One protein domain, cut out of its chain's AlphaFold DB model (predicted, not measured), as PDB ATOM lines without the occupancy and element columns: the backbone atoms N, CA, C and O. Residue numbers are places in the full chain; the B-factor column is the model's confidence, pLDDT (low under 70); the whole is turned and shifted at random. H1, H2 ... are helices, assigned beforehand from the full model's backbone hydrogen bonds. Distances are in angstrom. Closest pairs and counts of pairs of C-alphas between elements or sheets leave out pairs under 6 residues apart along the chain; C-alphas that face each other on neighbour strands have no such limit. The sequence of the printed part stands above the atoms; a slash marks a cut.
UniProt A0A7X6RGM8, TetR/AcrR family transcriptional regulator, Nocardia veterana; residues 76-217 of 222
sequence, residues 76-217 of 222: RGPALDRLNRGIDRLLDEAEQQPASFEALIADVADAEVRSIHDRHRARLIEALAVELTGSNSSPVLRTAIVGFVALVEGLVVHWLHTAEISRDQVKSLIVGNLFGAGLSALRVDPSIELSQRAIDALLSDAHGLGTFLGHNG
ATOM      1  N   ARG A  76     230.566 250.570 345.432       88.38
ATOM      2  CA  ARG A  76     229.117 250.300 345.582       88.38
ATOM      3  C   ARG A  76     228.497 249.849 344.263       88.38
ATOM      4  O   ARG A  76     228.957 250.293 343.220       88.38
ATOM      5  N   GLY A  77     227.454 249.022 344.297       88.56
ATOM      6  CA  GLY A  77     226.781 248.480 343.102       88.56
ATOM      7  C   GLY A  77     226.757 246.947 343.092       88.56
ATOM      8  O   GLY A  77     227.086 246.363 344.124       88.56
ATOM      9  N   PRO A  78     226.383 246.289 341.980       86.44
ATOM     10  CA  PRO A  78     226.411 244.827 341.836       86.44
ATOM     11  C   PRO A  78     227.801 244.221 342.086       86.44
ATOM     12  O   PRO A  78     228.815 244.877 341.856       86.44
ATOM     13  N   ALA A  79     227.867 242.975 342.568       84.56
ATOM     14  CA  ALA A  79     229.131 242.348 342.981       84.56
ATOM     15  C   ALA A  79     230.163 242.270 341.845       84.56
ATOM     16  O   ALA A  79     231.304 242.692 342.032       84.56
ATOM     17  N   LEU A  80     229.744 241.823 340.658       84.06
ATOM     18  CA  LEU A  80     230.620 241.712 339.492       84.06
ATOM     19  C   LEU A  80     231.134 243.083 339.014       84.06
ATOM     20  O   LEU A  80     232.311 243.223 338.695       84.06
ATOM     21  N   ASP A  81     230.304 244.128 339.062       88.44
ATOM     22  CA  ASP A  81     230.715 245.496 338.705       88.44
ATOM     23  C   ASP A  81     231.725 246.080 339.698       88.44
ATOM     24  O   ASP A  81     232.610 246.858 339.327       88.44
ATOM     25  N   ARG A  82     231.588 245.751 340.989       89.25
ATOM     26  CA  ARG A  82     232.571 246.153 342.002       89.25
ATOM     27  C   ARG A  82     233.885 245.412 341.813       89.25
ATOM     28  O   ARG A  82     234.924 246.058 341.873       89.25
ATOM     29  N   LEU A  83     233.838 244.107 341.543       86.94
ATOM     30  CA  LEU A  83     235.025 243.315 341.234       86.94
ATOM     31  C   LEU A  83     235.762 243.894 340.024       86.94
ATOM     32  O   LEU A  83     236.941 244.212 340.125       86.94
ATOM     33  N   ASN A  84     235.052 244.104 338.914       90.31
ATOM     34  CA  ASN A  84     235.635 244.636 337.687       90.31
ATOM     35  C   ASN A  84     236.289 246.003 337.896       90.31
ATOM     36  O   ASN A  84     237.429 246.185 337.483       90.31
ATOM     37  N   ARG A  85     235.619 246.933 338.589       92.44
ATOM     38  CA  ARG A  85     236.210 248.246 338.902       92.44
ATOM     39  C   ARG A  85     237.362 248.171 339.896       92.44
ATOM     40  O   ARG A  85     238.272 248.989 339.824       92.44
ATOM     41  N   GLY A  86     237.323 247.221 340.826       92.12
ATOM     42  CA  GLY A  86     238.432 246.972 341.739       92.12
ATOM     43  C   GLY A  86     239.676 246.488 340.994       92.12
ATOM     44  O   GLY A  86     240.767 246.994 341.236       92.12
ATOM     45  N   ILE A  87     239.491 245.576 340.034       93.31
ATOM     46  CA  ILE A  87     240.559 245.105 339.146       93.31
ATOM     47  C   ILE A  87     241.052 246.242 338.250       93.31
ATOM     48  O   ILE A  87     242.254 246.434 338.150       93.31
ATOM     49  N   ASP A  88     240.157 247.034 337.648       93.94
ATOM     50  CA  ASP A  88     240.568 248.185 336.834       93.94
ATOM     51  C   ASP A  88     241.443 249.142 337.641       93.94
ATOM     52  O   ASP A  88     242.518 249.506 337.189       93.94
ATOM     53  N   ARG A  89     241.042 249.475 338.872       91.81
ATOM     54  CA  ARG A  89     241.827 250.344 339.751       91.81
ATOM     55  C   ARG A  89     243.198 249.758 340.101       91.81
ATOM     56  O   ARG A  89     244.167 250.502 340.196       91.81
ATOM     57  N   LEU A  90     243.272 248.447 340.335       91.00
ATOM     58  CA  LEU A  90     244.533 247.747 340.581       91.00
ATOM     59  C   LEU A  90     245.472 247.872 339.372       91.00
ATOM     60  O   LEU A  90     246.640 248.207 339.539       91.00
ATOM     61  N   LEU A  91     244.944 247.623 338.171       93.44
ATOM     62  CA  LEU A  91     245.696 247.714 336.921       93.44
ATOM     63  C   LEU A  91     246.096 249.164 336.610       93.44
ATOM     64  O   LEU A  91     247.226 249.399 336.201       93.44
ATOM     65  N   ASP A  92     245.228 250.138 336.890       92.75
ATOM     66  CA  ASP A  92     245.530 251.562 336.720       92.75
ATOM     67  C   ASP A  92     246.692 252.001 337.627       92.75
ATOM     68  O   ASP A  92     247.582 252.721 337.179       92.75
ATOM     69  N   GLU A  93     246.715 251.566 338.894       88.06
ATOM     70  CA  GLU A  93     247.827 251.863 339.812       88.06
ATOM     71  C   GLU A  93     249.127 251.205 339.327       88.06
ATOM     72  O   GLU A  93     250.184 251.838 339.342       88.06
ATOM     73  N   ALA A  94     249.038 249.961 338.849       90.00
ATOM     74  CA  ALA A  94     250.156 249.217 338.282       90.00
ATOM     75  C   ALA A  94     250.760 249.921 337.051       90.00
ATOM     76  O   ALA A  94     251.978 250.038 336.958       90.00
ATOM     77  N   GLU A  95     249.931 250.435 336.140       91.00
ATOM     78  CA  GLU A  95     250.376 251.143 334.931       91.00
ATOM     79  C   GLU A  95     250.900 252.557 335.231       91.00
ATOM     80  O   GLU A  95     251.920 252.979 334.685       91.00
ATOM     81  N   GLN A  96     250.207 253.313 336.089       89.56
ATOM     82  CA  GLN A  96     250.534 254.718 336.352       89.56
ATOM     83  C   GLN A  96     251.706 254.881 337.322       89.56
ATOM     84  O   GLN A  96     252.449 255.862 337.231       89.56
ATOM     85  N   GLN A  97     251.857 253.959 338.278       84.62
ATOM     86  CA  GLN A  97     252.890 254.011 339.313       84.62
ATOM     87  C   GLN A  97     253.505 252.621 339.579       84.62
ATOM     88  O   GLN A  97     253.423 252.137 340.712       84.62
ATOM     89  N   PRO A  98     254.202 251.998 338.603       83.25
ATOM     90  CA  PRO A  98     254.708 250.625 338.731       83.25
ATOM     91  C   PRO A  98     255.554 250.394 339.987       83.25
ATOM     92  O   PRO A  98     255.345 249.429 340.713       83.25
ATOM     93  N   ALA A  99     256.449 251.331 340.317       80.56
ATOM     94  CA  ALA A  99     257.288 251.235 341.514       80.56
ATOM     95  C   ALA A  99     256.481 251.294 342.824       80.56
ATOM     96  O   ALA A  99     256.841 250.641 343.801       80.56
ATOM     97  N   SER A 100     255.385 252.062 342.858       79.94
ATOM     98  CA  SER A 100     254.510 252.128 344.037       79.94
ATOM     99  C   SER A 100     253.652 250.875 344.157       79.94
ATOM    100  O   SER A 100     253.463 250.370 345.261       79.94
ATOM    101  N   PHE A 101     253.178 250.354 343.023       83.06
ATOM    102  CA  PHE A 101     252.453 249.096 342.965       83.06
ATOM    103  C   PHE A 101     253.323 247.926 343.432       83.06
ATOM    104  O   PHE A 101     252.934 247.210 344.350       83.06
ATOM    105  N   GLU A 102     254.531 247.777 342.882       81.81
ATOM    106  CA  GLU A 102     255.491 246.757 343.313       81.81
ATOM    107  C   GLU A 102     255.828 246.898 344.800       81.81
ATOM    108  O   GLU A 102     255.843 245.903 345.520       81.81
ATOM    109  N   ALA A 103     256.024 248.124 345.297       78.38
ATOM    110  CA  ALA A 103     256.277 248.357 346.714       78.38
ATOM    111  C   ALA A 103     255.111 247.913 347.613       78.38
ATOM    112  O   ALA A 103     255.372 247.449 348.718       78.38
ATOM    113  N   LEU A 104     253.856 248.015 347.160       76.12
ATOM    114  CA  LEU A 104     252.671 247.595 347.921       76.12
ATOM    115  C   LEU A 104     252.598 246.071 348.116       76.12
ATOM    116  O   LEU A 104     252.055 245.604 349.117       76.12
ATOM    117  N   ILE A 105     253.125 245.306 347.160       77.50
ATOM    118  CA  ILE A 105     252.995 243.838 347.099       77.50
ATOM    119  C   ILE A 105     254.317 243.105 347.347       77.50
ATOM    120  O   ILE A 105     254.333 241.880 347.454       77.50
ATOM    121  N   ALA A 106     255.432 243.834 347.428       72.56
ATOM    122  CA  ALA A 106     256.750 243.261 347.632       72.56
ATOM    123  C   ALA A 106     256.842 242.505 348.962       72.56
ATOM    124  O   ALA A 106     256.416 242.986 350.018       72.56
ATOM    125  N   ASP A 107     257.506 241.350 348.914       72.44
ATOM    126  CA  ASP A 107     257.957 240.661 350.114       72.44
ATOM    127  C   ASP A 107     259.167 241.404 350.702       72.44
ATOM    128  O   ASP A 107     260.321 241.220 350.312       72.44
ATOM    129  N   VAL A 108     258.886 242.345 351.601       77.50
ATOM    130  CA  VAL A 108     259.882 243.264 352.162       77.50
ATOM    131  C   VAL A 108     260.557 242.670 353.390       77.50
ATOM    132  O   VAL A 108     259.886 242.255 354.323       77.50
ATOM    133  N   ALA A 109     261.894 242.693 353.459       78.25
ATOM    134  CA  ALA A 109     262.642 242.206 354.628       78.25
ATOM    135  C   ALA A 109     262.240 242.912 355.943       78.25
ATOM    136  O   ALA A 109     262.238 242.302 357.013       78.25
ATOM    137  N   ASP A 110     261.864 244.184 355.844       87.12
ATOM    138  CA  ASP A 110     261.448 245.046 356.944       87.12
ATOM    139  C   ASP A 110     260.126 244.583 357.585       87.12
ATOM    140  O   ASP A 110     259.059 244.655 356.978       87.12
ATOM    141  N   ALA A 111     260.196 244.121 358.837       88.75
ATOM    142  CA  ALA A 111     259.055 243.550 359.550       88.75
ATOM    143  C   ALA A 111     257.910 244.547 359.803       88.75
ATOM    144  O   ALA A 111     256.748 244.144 359.797       88.75
ATOM    145  N   GLU A 112     258.207 245.836 360.014       90.50
ATOM    146  CA  GLU A 112     257.160 246.840 360.249       90.50
ATOM    147  C   GLU A 112     256.399 247.129 358.956       90.50
ATOM    148  O   GLU A 112     255.171 247.177 358.961       90.50
ATOM    149  N   VAL A 113     257.117 247.256 357.836       88.19
ATOM    150  CA  VAL A 113     256.495 247.445 356.517       88.19
ATOM    151  C   VAL A 113     255.662 246.220 356.143       88.19
ATOM    152  O   VAL A 113     254.506 246.361 355.747       88.19
ATOM    153  N   ARG A 114     256.200 245.013 356.358       88.25
ATOM    154  CA  ARG A 114     255.476 243.760 356.113       88.25
ATOM    155  C   ARG A 114     254.176 243.695 356.916       88.25
ATOM    156  O   ARG A 114     253.126 243.404 356.360       88.25
ATOM    157  N   SER A 115     254.218 244.071 358.197       89.81
ATOM    158  CA  SER A 115     253.031 244.100 359.060       89.81
ATOM    159  C   SER A 115     251.954 245.084 358.582       89.81
ATOM    160  O   SER A 115     250.761 244.799 358.722       89.81
ATOM    161  N   ILE A 116     252.350 246.228 358.011       89.31
ATOM    162  CA  ILE A 116     251.415 247.167 357.377       89.31
ATOM    163  C   ILE A 116     250.715 246.469 356.206       89.31
ATOM    164  O   ILE A 116     249.485 246.391 356.193       89.31
ATOM    165  N   HIS A 117     251.480 245.897 355.272       84.69
ATOM    166  CA  HIS A 117     250.924 245.225 354.093       84.69
ATOM    167  C   HIS A 117     249.996 244.068 354.484       84.69
ATOM    168  O   HIS A 117     248.846 244.023 354.037       84.69
ATOM    169  N   ASP A 118     250.440 243.196 355.394       87.12
ATOM    170  CA  ASP A 118     249.682 242.034 355.867       87.12
ATOM    171  C   ASP A 118     248.331 242.433 356.460       87.12
ATOM    172  O   ASP A 118     247.303 241.814 356.177       87.12
ATOM    173  N   ARG A 119     248.297 243.502 357.262       89.69
ATOM    174  CA  ARG A 119     247.063 243.968 357.901       89.69
ATOM    175  C   ARG A 119     246.051 244.488 356.890       89.69
ATOM    176  O   ARG A 119     244.861 244.204 357.037       89.69
ATOM    177  N   HIS A 120     246.482 245.236 355.877       87.81
ATOM    178  CA  HIS A 120     245.550 245.702 354.852       87.81
ATOM    179  C   HIS A 120     245.108 244.572 353.917       87.81
ATOM    180  O   HIS A 120     243.919 244.471 353.604       87.81
ATOM    181  N   ARG A 121     246.017 243.659 353.558       85.44
ATOM    182  CA  ARG A 121     245.692 242.458 352.781       85.44
ATOM    183  C   ARG A 121     244.682 241.573 353.509       85.44
ATOM    184  O   ARG A 121     243.716 241.117 352.903       85.44
ATOM    185  N   ALA A 122     244.844 241.385 354.818       88.56
ATOM    186  CA  ALA A 122     243.900 240.634 355.642       88.56
ATOM    187  C   ALA A 122     242.487 241.244 355.615       88.56
ATOM    188  O   ALA A 122     241.507 240.502 355.555       88.56
ATOM    189  N   ARG A 123     242.367 242.581 355.596       88.88
ATOM    190  CA  ARG A 123     241.067 243.262 355.454       88.88
ATOM    191  C   ARG A 123     240.427 243.010 354.091       88.88
ATOM    192  O   ARG A 123     239.223 242.777 354.040       88.88
ATOM    193  N   LEU A 124     241.208 243.032 353.007       87.31
ATOM    194  CA  LEU A 124     240.708 242.677 351.675       87.31
ATOM    195  C   LEU A 124     240.217 241.227 351.643       87.31
ATOM    196  O   LEU A 124     239.114 240.971 351.169       87.31
ATOM    197  N   ILE A 125     241.024 240.293 352.154       89.88
ATOM    198  CA  ILE A 125     240.688 238.864 352.195       89.88
ATOM    199  C   ILE A 125     239.371 238.654 352.941       89.88
ATOM    200  O   ILE A 125     238.485 237.974 352.428       89.88
ATOM    201  N   GLU A 126     239.217 239.265 354.117       89.06
ATOM    202  CA  GLU A 126     237.980 239.167 354.893       89.06
ATOM    203  C   GLU A 126     236.789 239.757 354.130       89.06
ATOM    204  O   GLU A 126     235.738 239.130 354.054       89.06
ATOM    205  N   ALA A 127     236.951 240.926 353.509       87.75
ATOM    206  CA  ALA A 127     235.878 241.559 352.749       87.75
ATOM    207  C   ALA A 127     235.436 240.727 351.536       87.75
ATOM    208  O   ALA A 127     234.239 240.609 351.282       87.75
ATOM    209  N   LEU A 128     236.381 240.126 350.807       87.88
ATOM    210  CA  LEU A 128     236.077 239.202 349.713       87.88
ATOM    211  C   LEU A 128     235.357 237.955 350.229       87.88
ATOM    212  O   LEU A 128     234.409 237.489 349.601       87.88
ATOM    213  N   ALA A 129     235.766 237.440 351.387       88.44
ATOM    214  CA  ALA A 129     235.157 236.254 351.965       88.44
ATOM    215  C   ALA A 129     233.712 236.518 352.406       88.44
ATOM    216  O   ALA A 129     232.814 235.762 352.039       88.44
ATOM    217  N   VAL A 130     233.472 237.641 353.090       86.81
ATOM    218  CA  VAL A 130     232.126 238.100 353.458       86.81
ATOM    219  C   VAL A 130     231.281 238.398 352.222       86.81
ATOM    220  O   VAL A 130     230.082 238.134 352.231       86.81
ATOM    221  N   GLU A 131     231.857 238.924 351.140       86.31
ATOM    222  CA  GLU A 131     231.093 239.122 349.905       86.31
ATOM    223  C   GLU A 131     230.636 237.789 349.301       86.31
ATOM    224  O   GLU A 131     229.493 237.675 348.845       86.31
ATOM    225  N   LEU A 132     231.502 236.775 349.341       84.62
ATOM    226  CA  LEU A 132     231.216 235.458 348.789       84.62
ATOM    227  C   LEU A 132     230.198 234.664 349.609       84.62
ATOM    228  O   LEU A 132     229.412 233.952 348.995       84.62
ATOM    229  N   THR A 133     230.152 234.796 350.938       85.94
ATOM    230  CA  THR A 133     229.269 233.973 351.801       85.94
ATOM    231  C   THR A 133     228.184 234.751 352.540       85.94
ATOM    232  O   THR A 133     227.263 234.167 353.099       85.94
ATOM    233  N   GLY A 134     228.279 236.079 352.596       80.00
ATOM    234  CA  GLY A 134     227.391 236.930 353.392       80.00
ATOM    235  C   GLY A 134     227.586 236.824 354.912       80.00
ATOM    236  O   GLY A 134     226.844 237.467 355.653       80.00
ATOM    237  N   SER A 135     228.548 236.031 355.394       75.69
ATOM    238  CA  SER A 135     228.775 235.761 356.821       75.69
ATOM    239  C   SER A 135     230.243 235.403 357.113       75.69
ATOM    240  O   SER A 135     231.102 235.556 356.244       75.69
ATOM    241  N   ASN A 136     230.554 234.951 358.336       68.44
ATOM    242  CA  ASN A 136     231.909 234.530 358.700       68.44
ATOM    243  C   ASN A 136     232.398 233.414 357.766       68.44
ATOM    244  O   ASN A 136     231.782 232.358 357.647       68.44
ATOM    245  N   SER A 137     233.536 233.648 357.118       72.94
ATOM    246  CA  SER A 137     234.104 232.733 356.132       72.94
ATOM    247  C   SER A 137     234.690 231.472 356.771       72.94
ATOM    248  O   SER A 137     235.435 231.581 357.754       72.94
ATOM    249  N   SER A 138     234.493 230.301 356.158       84.56
ATOM    250  CA  SER A 138     235.212 229.089 356.566       84.56
ATOM    251  C   SER A 138     236.730 229.240 356.343       84.56
ATOM    252  O   SER A 138     237.159 230.004 355.467       84.56
ATOM    253  N   PRO A 139     237.581 228.528 357.110       90.88
ATOM    254  CA  PRO A 139     239.025 228.534 356.886       90.88
ATOM    255  C   PRO A 139     239.408 228.131 355.457       90.88
ATOM    256  O   PRO A 139     240.326 228.712 354.889       90.88
ATOM    257  N   VAL A 140     238.661 227.198 354.854       93.00
ATOM    258  CA  VAL A 140     238.876 226.733 353.476       93.00
ATOM    259  C   VAL A 140     238.694 227.874 352.479       93.00
ATOM    260  O   VAL A 140     239.584 228.125 351.666       93.00
ATOM    261  N   LEU A 141     237.586 228.617 352.576       90.94
ATOM    262  CA  LEU A 141     237.345 229.760 351.699       90.94
ATOM    263  C   LEU A 141     238.397 230.856 351.895       90.94
ATOM    264  O   LEU A 141     238.918 231.400 350.925       90.94
ATOM    265  N   ARG A 142     238.744 231.157 353.150       90.94
ATOM    266  CA  ARG A 142     239.776 232.148 353.475       90.94
ATOM    267  C   ARG A 142     241.112 231.789 352.825       90.94
ATOM    268  O   ARG A 142     241.737 232.652 352.218       90.94
ATOM    269  N   THR A 143     241.528 230.525 352.899       94.00
ATOM    270  CA  THR A 143     242.751 230.038 352.246       94.00
ATOM    271  C   THR A 143     242.668 230.135 350.723       94.00
ATOM    272  O   THR A 143     243.633 230.572 350.096       94.00
ATOM    273  N   ALA A 144     241.526 229.799 350.118       94.06
ATOM    274  CA  ALA A 144     241.333 229.955 348.675       94.06
ATOM    275  C   ALA A 144     241.457 231.425 348.235       94.06
ATOM    276  O   ALA A 144     242.113 231.718 347.238       94.06
ATOM    277  N   ILE A 145     240.907 232.361 349.015       93.00
ATOM    278  CA  ILE A 145     241.009 233.803 348.746       93.00
ATOM    279  C   ILE A 145     242.441 234.308 348.943       93.00
ATOM    280  O   ILE A 145     242.914 235.097 348.131       93.00
ATOM    281  N   VAL A 146     243.164 233.844 349.970       93.06
ATOM    282  CA  VAL A 146     244.598 234.156 350.140       93.06
ATOM    283  C   VAL A 146     245.381 233.764 348.885       93.06
ATOM    284  O   VAL A 146     246.136 234.581 348.355       93.06
ATOM    285  N   GLY A 147     245.163 232.540 348.387       94.38
ATOM    286  CA  GLY A 147     245.787 232.049 347.159       94.38
ATOM    287  C   GLY A 147     245.399 232.876 345.933       94.38
ATOM    288  O   GLY A 147     246.266 233.245 345.147       94.38
ATOM    289  N   PHE A 148     244.121 233.238 345.808       94.25
ATOM    290  CA  PHE A 148     243.638 234.116 344.743       94.25
ATOM    291  C   PHE A 148     244.336 235.483 344.757       94.25
ATOM    292  O   PHE A 148     244.846 235.907 343.727       94.25
ATOM    293  N   VAL A 149     244.427 236.156 345.909       91.56
ATOM    294  CA  VAL A 149     245.089 237.470 345.999       91.56
ATOM    295  C   VAL A 149     246.571 237.361 345.620       91.56
ATOM    296  O   VAL A 149     247.073 238.216 344.898       91.56
ATOM    297  N   ALA A 150     247.267 236.297 346.040       91.44
ATOM    298  CA  ALA A 150     248.664 236.066 345.646       91.44
ATOM    299  C   ALA A 150     248.819 235.813 344.137       91.44
ATOM    300  O   ALA A 150     249.761 236.301 343.514       91.44
ATOM    301  N   LEU A 151     247.873 235.091 343.534       94.75
ATOM    302  CA  LEU A 151     247.830 234.876 342.090       94.75
ATOM    303  C   LEU A 151     247.634 236.194 341.333       94.75
ATOM    304  O   LEU A 151     248.313 236.418 340.333       94.75
ATOM    305  N   VAL A 152     246.749 237.075 341.808       93.12
ATOM    306  CA  VAL A 152     246.524 238.393 341.196       93.12
ATOM    307  C   VAL A 152     247.808 239.218 341.182       93.12
ATOM    308  O   VAL A 152     248.169 239.760 340.143       93.12
ATOM    309  N   GLU A 153     248.528 239.276 342.302       90.12
ATOM    310  CA  GLU A 153     249.801 240.001 342.391       90.12
ATOM    311  C   GLU A 153     250.833 239.454 341.405       90.12
ATOM    312  O   GLU A 153     251.427 240.220 340.647       90.12
ATOM    313  N   GLY A 154     250.991 238.127 341.353       91.94
ATOM    314  CA  GLY A 154     251.896 237.476 340.407       91.94
ATOM    315  C   GLY A 154     251.534 237.751 338.946       91.94
ATOM    316  O   GLY A 154     252.420 238.046 338.145       91.94
ATOM    317  N   LEU A 155     250.241 237.706 338.600       94.94
ATOM    318  CA  LEU A 155     249.761 238.013 337.250       94.94
ATOM    319  C   LEU A 155     250.071 239.456 336.847       94.94
ATOM    320  O   LEU A 155     250.577 239.678 335.749       94.94
ATOM    321  N   VAL A 156     249.777 240.426 337.716       94.06
ATOM    322  CA  VAL A 156     249.968 241.847 337.393       94.06
ATOM    323  C   VAL A 156     251.453 242.191 337.292       94.06
ATOM    324  O   VAL A 156     251.840 242.857 336.339       94.06
ATOM    325  N   VAL A 157     252.300 241.690 338.198       91.62
ATOM    326  CA  VAL A 157     253.760 241.899 338.115       91.62
ATOM    327  C   VAL A 157     254.331 241.296 336.839       91.62
ATOM    328  O   VAL A 157     255.073 241.961 336.122       91.62
ATOM    329  N   HIS A 158     253.964 240.050 336.527       93.38
ATOM    330  CA  HIS A 158     254.421 239.405 335.303       93.38
ATOM    331  C   HIS A 158     254.008 240.209 334.066       93.38
ATOM    332  O   HIS A 158     254.842 240.490 333.208       93.38
ATOM    333  N   TRP A 159     252.744 240.632 334.009       95.38
ATOM    334  CA  TRP A 159     252.226 241.443 332.915       95.38
ATOM    335  C   TRP A 159     252.945 242.790 332.774       95.38
ATOM    336  O   TRP A 159     253.282 243.164 331.655       95.38
ATOM    337  N   LEU A 160     253.241 243.486 333.876       92.38
ATOM    338  CA  LEU A 160     253.999 244.742 333.843       92.38
ATOM    339  C   LEU A 160     255.403 244.570 333.248       92.38
ATOM    340  O   LEU A 160     255.908 245.478 332.591       92.38
ATOM    341  N   HIS A 161     256.050 243.428 333.493       91.25
ATOM    342  CA  HIS A 161     257.422 243.180 333.040       91.25
ATOM    343  C   HIS A 161     257.501 242.648 331.609       91.25
ATOM    344  O   HIS A 161     258.477 242.942 330.919       91.25
ATOM    345  N   THR A 162     256.516 241.868 331.160       94.94
ATOM    346  CA  THR A 162     256.549 241.234 329.831       94.94
ATOM    347  C   THR A 162     255.678 241.939 328.799       94.94
ATOM    348  O   THR A 162     256.036 241.970 327.624       94.94
ATOM    349  N   ALA A 163     254.543 242.506 329.223       92.31
ATOM    350  CA  ALA A 163     253.519 243.107 328.369       92.31
ATOM    351  C   ALA A 163     253.066 242.207 327.192       92.31
ATOM    352  O   ALA A 163     252.635 242.700 326.151       92.31
ATOM    353  N   GLU A 164     253.155 240.880 327.348       96.12
ATOM    354  CA  GLU A 164     252.859 239.906 326.280       96.12
ATOM    355  C   GLU A 164     251.360 239.733 326.002       96.12
ATOM    356  O   GLU A 164     250.966 239.315 324.913       96.12
ATOM    357  N   ILE A 165     250.515 240.057 326.983       96.56
ATOM    358  CA  ILE A 165     249.055 239.998 326.876       96.56
ATOM    359  C   ILE A 165     248.439 241.373 327.131       96.56
ATOM    360  O   ILE A 165     249.015 242.229 327.799       96.56
ATOM    361  N   SER A 166     247.241 241.591 326.598       95.25
ATOM    362  CA  SER A 166     246.492 242.831 326.812       95.25
ATOM    363  C   SER A 166     245.959 242.950 328.245       95.25
ATOM    364  O   SER A 166     245.690 241.952 328.917       95.25
ATOM    365  N   ARG A 167     245.714 244.192 328.681       94.44
ATOM    366  CA  ARG A 167     245.051 244.520 329.957       94.44
ATOM    367  C   ARG A 167     243.724 243.769 330.133       94.44
ATOM    368  O   ARG A 167     243.444 243.248 331.211       94.44
ATOM    369  N   ASP A 168     242.934 243.654 329.066       93.44
ATOM    370  CA  ASP A 168     241.645 242.950 329.089       93.44
ATOM    371  C   ASP A 168     241.809 241.435 329.273       93.44
ATOM    372  O   ASP A 168     241.014 240.803 329.976       93.44
ATOM    373  N   GLN A 169     242.868 240.845 328.710       94.50
ATOM    374  CA  GLN A 169     243.208 239.442 328.955       94.50
ATOM    375  C   GLN A 169     243.638 239.219 330.411       94.50
ATOM    376  O   GLN A 169     243.165 238.269 331.032       94.50
ATOM    377  N   VAL A 170     244.454 240.109 330.992       95.94
ATOM    378  CA  VAL A 170     244.828 240.050 332.423       95.94
ATOM    379  C   VAL A 170     243.588 240.128 333.306       95.94
ATOM    380  O   VAL A 170     243.393 239.292 334.188       95.94
ATOM    381  N   LYS A 171     242.705 241.095 333.039       94.44
ATOM    382  CA  LYS A 171     241.445 241.259 333.768       94.44
ATOM    383  C   LYS A 171     240.575 240.005 333.684       94.44
ATOM    384  O   LYS A 171     240.084 239.538 334.709       94.44
ATOM    385  N   SER A 172     240.439 239.427 332.492       91.06
ATOM    386  CA  SER A 172     239.671 238.195 332.274       91.06
ATOM    387  C   SER A 172     240.257 237.009 333.049       91.06
ATOM    388  O   SER A 172     239.513 236.250 333.668       91.06
ATOM    389  N   LEU A 173     241.590 236.878 333.088       94.88
ATOM    390  CA  LEU A 173     242.271 235.862 333.898       94.88
ATOM    391  C   LEU A 173     241.996 236.049 335.393       94.88
ATOM    392  O   LEU A 173     241.733 235.066 336.085       94.88
ATOM    393  N   ILE A 174     242.028 237.285 335.895       94.50
ATOM    394  CA  ILE A 174     241.743 237.578 337.306       94.50
ATOM    395  C   ILE A 174     240.295 237.209 337.651       94.50
ATOM    396  O   ILE A 174     240.065 236.497 338.628       94.50
ATOM    397  N   VAL A 175     239.318 237.638 336.846       90.62
ATOM    398  CA  VAL A 175     237.896 237.330 337.083       90.62
ATOM    399  C   VAL A 175     237.653 235.819 337.070       90.62
ATOM    400  O   VAL A 175     237.097 235.282 338.029       90.62
ATOM    401  N   GLY A 176     238.149 235.110 336.051       88.75
ATOM    402  CA  GLY A 176     237.998 233.656 335.960       88.75
ATOM    403  C   GLY A 176     238.631 232.911 337.144       88.75
ATOM    404  O   GLY A 176     238.036 231.976 337.684       88.75
ATOM    405  N   ASN A 177     239.805 233.353 337.613       92.38
ATOM    406  CA  ASN A 177     240.468 232.738 338.767       92.38
ATOM    407  C   ASN A 177     239.753 233.006 340.096       92.38
ATOM    408  O   ASN A 177     239.835 232.162 340.987       92.38
ATOM    409  N   LEU A 178     239.016 234.112 340.247       88.94
ATOM    410  CA  LEU A 178     238.187 234.317 341.438       88.94
ATOM    411  C   LEU A 178     237.096 233.245 341.533       88.94
ATOM    412  O   LEU A 178     236.914 232.629 342.585       88.94
ATOM    413  N   PHE A 179     236.391 232.993 340.429       85.38
ATOM    414  CA  PHE A 179     235.367 231.951 340.388       85.38
ATOM    415  C   PHE A 179     235.974 230.559 340.570       85.38
ATOM    416  O   PHE A 179     235.438 229.754 341.331       85.38
ATOM    417  N   GLY A 180     237.138 230.298 339.967       88.50
ATOM    418  CA  GLY A 180     237.909 229.078 340.207       88.50
ATOM    419  C   GLY A 180     238.280 228.882 341.683       88.50
ATOM    420  O   GLY A 180     238.125 227.781 342.219       88.50
ATOM    421  N   ALA A 181     238.690 229.945 342.379       90.56
ATOM    422  CA  ALA A 181     238.984 229.901 343.809       90.56
ATOM    423  C   ALA A 181     237.729 229.569 344.634       90.56
ATOM    424  O   ALA A 181     237.775 228.677 345.480       90.56
ATOM    425  N   GLY A 182     236.584 230.193 344.336       88.38
ATOM    426  CA  GLY A 182     235.308 229.875 344.987       88.38
ATOM    427  C   GLY A 182     234.858 228.425 344.761       88.38
ATOM    428  O   GLY A 182     234.513 227.722 345.711       88.38
ATOM    429  N   LEU A 183     234.928 227.941 343.518       88.31
ATOM    430  CA  LEU A 183     234.577 226.560 343.165       88.31
ATOM    431  C   LEU A 183     235.519 225.535 343.807       88.31
ATOM    432  O   LEU A 183     235.069 224.484 344.263       88.31
ATOM    433  N   SER A 184     236.821 225.827 343.868       92.44
ATOM    434  CA  SER A 184     237.782 224.943 344.534       92.44
ATOM    435  C   SER A 184     237.528 224.864 346.042       92.44
ATOM    436  O   SER A 184     237.569 223.765 346.596       92.44
ATOM    437  N   ALA A 185     237.167 225.982 346.685       92.56
ATOM    438  CA  ALA A 185     236.756 225.999 348.085       92.56
ATOM    439  C   ALA A 185     235.496 225.149 348.316       92.56
ATOM    440  O   ALA A 185     235.516 224.278 349.180       92.56
ATOM    441  N   LEU A 186     234.450 225.324 347.501       90.81
ATOM    442  CA  LEU A 186     233.212 224.530 347.569       90.81
ATOM    443  C   LEU A 186     233.445 223.031 347.363       90.81
ATOM    444  O   LEU A 186     232.773 222.198 347.962       90.81
ATOM    445  N   ARG A 187     234.404 222.662 346.508       92.81
ATOM    446  CA  ARG A 187     234.762 221.257 346.291       92.81
ATOM    447  C   ARG A 187     235.393 220.625 347.533       92.81
ATOM    448  O   ARG A 187     235.177 219.442 347.780       92.81
ATOM    449  N   VAL A 188     236.205 221.387 348.264       95.69
ATOM    450  CA  VAL A 188     236.875 220.934 349.493       95.69
ATOM    451  C   VAL A 188     235.916 220.961 350.683       95.69
ATOM    452  O   VAL A 188     235.940 220.050 351.506       95.69
ATOM    453  N   ASP A 189     235.063 221.978 350.753       93.62
ATOM    454  CA  ASP A 189     234.063 222.174 351.797       93.62
ATOM    455  C   ASP A 189     232.693 222.490 351.168       93.62
ATOM    456  O   ASP A 189     232.343 223.658 350.969       93.62
ATOM    457  N   PRO A 190     231.890 221.453 350.862       91.62
ATOM    458  CA  PRO A 190     230.561 221.620 350.272       91.62
ATOM    459  C   PRO A 190     229.540 222.297 351.190       91.62
ATOM    460  O   PRO A 190     228.427 222.565 350.747       91.62
ATOM    461  N   SER A 191     229.881 222.540 352.462       91.00
ATOM    462  CA  SER A 191     229.007 223.242 353.406       91.00
ATOM    463  C   SER A 191     229.087 224.766 353.285       91.00
ATOM    464  O   SER A 191     228.296 225.467 353.912       91.00
ATOM    465  N   ILE A 192     230.018 225.291 352.477       90.19
ATOM    466  CA  ILE A 192     230.113 226.726 352.203       90.19
ATOM    467  C   ILE A 192     228.839 227.191 351.487       90.19
ATOM    468  O   ILE A 192     228.551 226.793 350.359       90.19
ATOM    469  N   GLU A 193     228.108 228.098 352.126       89.44
ATOM    470  CA  GLU A 193     226.954 228.765 351.532       89.44
ATOM    471  C   GLU A 193     227.405 230.040 350.815       89.44
ATOM    472  O   GLU A 193     227.979 230.945 351.425       89.44
ATOM    473  N   LEU A 194     227.156 230.115 349.504       88.31
ATOM    474  CA  LEU A 194     227.400 231.331 348.734       88.31
ATOM    475  C   LEU A 194     226.281 232.350 348.957       88.31
ATOM    476  O   LEU A 194     225.098 232.011 349.003       88.31
ATOM    477  N   SER A 195     226.649 233.626 349.011       89.44
ATOM    478  CA  SER A 195     225.691 234.721 349.007       89.44
ATOM    479  C   SER A 195     224.954 234.778 347.666       89.44
ATOM    480  O   SER A 195     225.521 234.468 346.614       89.44
ATOM    481  N   GLN A 196     223.707 235.260 347.668       87.88
ATOM    482  CA  GLN A 196     222.954 235.449 346.421       87.88
ATOM    483  C   GLN A 196     223.720 236.334 345.426       87.88
ATOM    484  O   GLN A 196     223.751 236.047 344.237       87.88
ATOM    485  N   ARG A 197     224.428 237.360 345.921       85.88
ATOM    486  CA  ARG A 197     225.246 238.245 345.080       85.88
ATOM    487  C   ARG A 197     226.399 237.510 344.395       85.88
ATOM    488  O   ARG A 197     226.719 237.831 343.254       85.88
ATOM    489  N   ALA A 198     227.022 236.552 345.079       85.62
ATOM    490  CA  ALA A 198     228.086 235.728 344.513       85.62
ATOM    491  C   ALA A 198     227.543 234.748 343.464       85.62
ATOM    492  O   ALA A 198     228.157 234.579 342.411       85.62
ATOM    493  N   ILE A 199     226.370 234.160 343.720       85.69
ATOM    494  CA  ILE A 199     225.668 233.295 342.762       85.69
ATOM    495  C   ILE A 199     225.314 234.085 341.497       85.69
ATOM    496  O   ILE A 199     225.647 233.654 340.394       85.69
ATOM    497  N   ASP A 200     224.713 235.267 341.644       86.31
ATOM    498  CA  ASP A 200     224.341 236.128 340.517       86.31
ATOM    499  C   ASP A 200     225.570 236.536 339.689       86.31
ATOM    500  O   ASP A 200     225.519 236.554 338.456       86.31
ATOM    501  N   ALA A 201     226.697 236.826 340.352       84.25
ATOM    502  CA  ALA A 201     227.959 237.143 339.689       84.25
ATOM    503  C   ALA A 201     228.519 235.948 338.901       84.25
ATOM    504  O   ALA A 201     228.900 236.123 337.745       84.25
ATOM    505  N   LEU A 202     228.524 234.745 339.488       79.75
ATOM    506  CA  LEU A 202     228.986 233.517 338.830       79.75
ATOM    507  C   LEU A 202     228.130 233.181 337.605       79.75
ATOM    508  O   LEU A 202     228.654 232.828 336.550       79.75
ATOM    509  N   LEU A 203     226.809 233.315 337.730       80.50
ATOM    510  CA  LEU A 203     225.893 233.107 336.614       80.50
ATOM    511  C   LEU A 203     226.131 234.140 335.512       80.50
ATOM    512  O   LEU A 203     226.187 233.768 334.344       80.50
ATOM    513  N   SER A 204     226.305 235.416 335.863       79.50
ATOM    514  CA  SER A 204     226.576 236.480 334.888       79.50
ATOM    515  C   SER A 204     227.871 236.225 334.106       79.50
ATOM    516  O   SER A 204     227.885 236.366 332.884       79.50
ATOM    517  N   ASP A 205     228.930 235.783 334.788       77.12
ATOM    518  CA  ASP A 205     230.208 235.427 334.163       77.12
ATOM    519  C   ASP A 205     230.092 234.200 333.246       77.12
ATOM    520  O   ASP A 205     230.534 234.238 332.100       77.12
ATOM    521  N   ALA A 206     229.397 233.143 333.685       72.25
ATOM    522  CA  ALA A 206     229.174 231.945 332.874       72.25
ATOM    523  C   ALA A 206     228.409 232.243 331.570       72.25
ATOM    524  O   ALA A 206     228.722 231.676 330.522       72.25
ATOM    525  N   HIS A 207     227.438 233.161 331.605       64.50
ATOM    526  CA  HIS A 207     226.763 233.635 330.392       64.50
ATOM    527  C   HIS A 207     227.707 234.451 329.492       64.50
ATOM    528  O   HIS A 207     227.652 234.317 328.265       64.50
ATOM    529  N   GLY A 208     228.605 235.250 330.079       62.16
ATOM    530  CA  GLY A 208     229.671 235.958 329.361       62.16
ATOM    531  C   GLY A 208     230.645 235.006 328.658       62.16
ATOM    532  O   GLY A 208     230.946 235.175 327.478       62.16
ATOM    533  N   LEU A 209     231.068 233.937 329.334       62.31
ATOM    534  CA  LEU A 209     231.897 232.884 328.741       62.31
ATOM    535  C   LEU A 209     231.148 232.118 327.645       62.31
ATOM    536  O   LEU A 209     231.709 231.856 326.586       62.31
ATOM    537  N   GLY A 210     229.869 231.798 327.860       60.97
ATOM    538  CA  GLY A 210     229.032 231.136 326.857       60.97
ATOM    539  C   GLY A 210     228.858 231.967 325.581       60.97
ATOM    540  O   GLY A 210     228.918 231.425 324.479       60.97
ATOM    541  N   THR A 211     228.713 233.287 325.709       58.72
ATOM    542  CA  THR A 211     228.649 234.212 324.562       58.72
ATOM    543  C   THR A 211     230.009 234.412 323.893       58.72
ATOM    544  O   THR A 211     230.071 234.428 322.665       58.72
ATOM    545  N   PHE A 212     231.107 234.471 324.654       55.16
ATOM    546  CA  PHE A 212     232.473 234.505 324.115       55.16
ATOM    547  C   PHE A 212     232.820 233.238 323.313       55.16
ATOM    548  O   PHE A 212     233.349 233.320 322.203       55.16
ATOM    549  N   LEU A 213     232.478 232.056 323.835       56.72
ATOM    550  CA  LEU A 213     232.660 230.783 323.134       56.72
ATOM    551  C   LEU A 213     231.704 230.652 321.936       56.72
ATOM    552  O   LEU A 213     232.107 230.153 320.889       56.72
ATOM    553  N   GLY A 214     230.469 231.151 322.056       47.41
ATOM    554  CA  GLY A 214     229.484 231.169 320.971       47.41
ATOM    555  C   GLY A 214     229.869 232.080 319.799       47.41
ATOM    556  O   GLY A 214     229.633 231.719 318.648       47.41
ATOM    557  N   HIS A 215     230.523 233.217 320.059       53.12
ATOM    558  CA  HIS A 215     231.023 234.113 319.008       53.12
ATOM    559  C   HIS A 215     232.244 233.559 318.259       53.12
ATOM    560  O   HIS A 215     232.398 233.842 317.074       53.12
ATOM    561  N   ASN A 216     233.067 232.727 318.903       49.41
ATOM    562  CA  ASN A 216     234.192 232.037 318.259       49.41
ATOM    563  C   ASN A 216     233.784 230.713 317.571       49.41
ATOM    564  O   ASN A 216     234.628 230.036 316.987       49.41
ATOM    565  N   GLY A 217     232.499 230.337 317.635       47.19
ATOM    566  CA  GLY A 217     231.958 229.073 317.126       47.19
ATOM    567  C   GLY A 217     231.281 229.133 315.753       47.19
ATOM    568  O   GLY A 217     230.720 228.126 315.328       47.19
TER     569      GLY A 217
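Overview. This is residues 76 to 217 of the 222 residues of the protein "TetR/AcrR family transcriptional regulator" of Nocardia veterana (UniProt A0A7X6RGM8). A hairpin of two long helices, H4 and H5, makes one layer, and H1 and H3, running opposite ways, lie across one face of it, H1 near the hairpin's turn and H3 across residues 141 to 149 of H4. Short H2 sits at one side, at the corner after H1, and H6 stands at the opposite side, beside residues 79 to 80 of H1 and 131 to 133 of H3; residues 210 to 217, of which 210 to 215 belong to H6, stick out. The printed part has 142 residues with six named helices, H1 to H6 in order, and no named strand: an all-helix domain. It is compact, with a radius of gyration of the C-alphas of 15.9 A, and spans 43 by 38 by 28 A.

Along the chain. The longest helix, H4, covers residues 139 to 162 and measures 34.6 A from first to last C-alpha, beginning at (239.025, 228.534, 356.886). H5, residues 167 to 188, measures 31.7 A. H1 covers residues 79 to 96 in 25.6 A and begins at C-alpha 79, (229.131, 242.348, 342.981). H2, residues 98 to 105, is the short one at 10.9 A. H3, residues 111 to 133, measures 32.2 A. H6, residues 196 to 215, measures 28.6 A and ends at C-alpha 215, (231.023, 234.113, 319.008).

Arrangement. H4 and H5 form a helical hairpin at a shallow tilt of 20 degrees, opposite ways; their closest C-alphas, of Leu 141 and Ala 185, are 5.2 A apart. H4 and H1 are the hubs, touching four helices each. H1 touches H5 at a steep tilt of 49 degrees, closest at the C-alphas of Ile 87 and Lys 171, 6.7 A. With residues 91 to 95 alone H1 touches H4, closest at Leu 91 and Val 156, C-alphas 7.3 A apart. H3 touches H4 at a steep tilt of 63 degrees, with the C-alphas of Ile 125 and Ile 145 closest at 6.1 A. H1 and H3 are close but not clearly touching, with one pair of C-alphas within 8 A. H2 touches H1 only at the corner, Ala 94 to Phe 101, C-alphas 5.2 A apart, and only just touches H4, with 3 pairs of C-alphas within 8 A, closest at Ile 105 and Glu 153, 6.9 A. H6 touches H1 closest at the C-alphas of Leu 80 and Ala 201, 5.3 A, and H3 only at their ends, Leu 132 to Ala 198, C-alphas 5.3 A apart. H6 is apart from H4 and H2. In the six helices every O i to N i+4 pair is within hydrogen-bond range.

Size, cuts and confidence. The C-alphas farthest apart, of Glu 112 and Gly 217, are 53.0 A apart. The printed part has no cut. The links are tight except H5 to H6, which is short. Mean pLDDT of the printed part is 85.8; residue 136 and residues 207 to 217 are under 70.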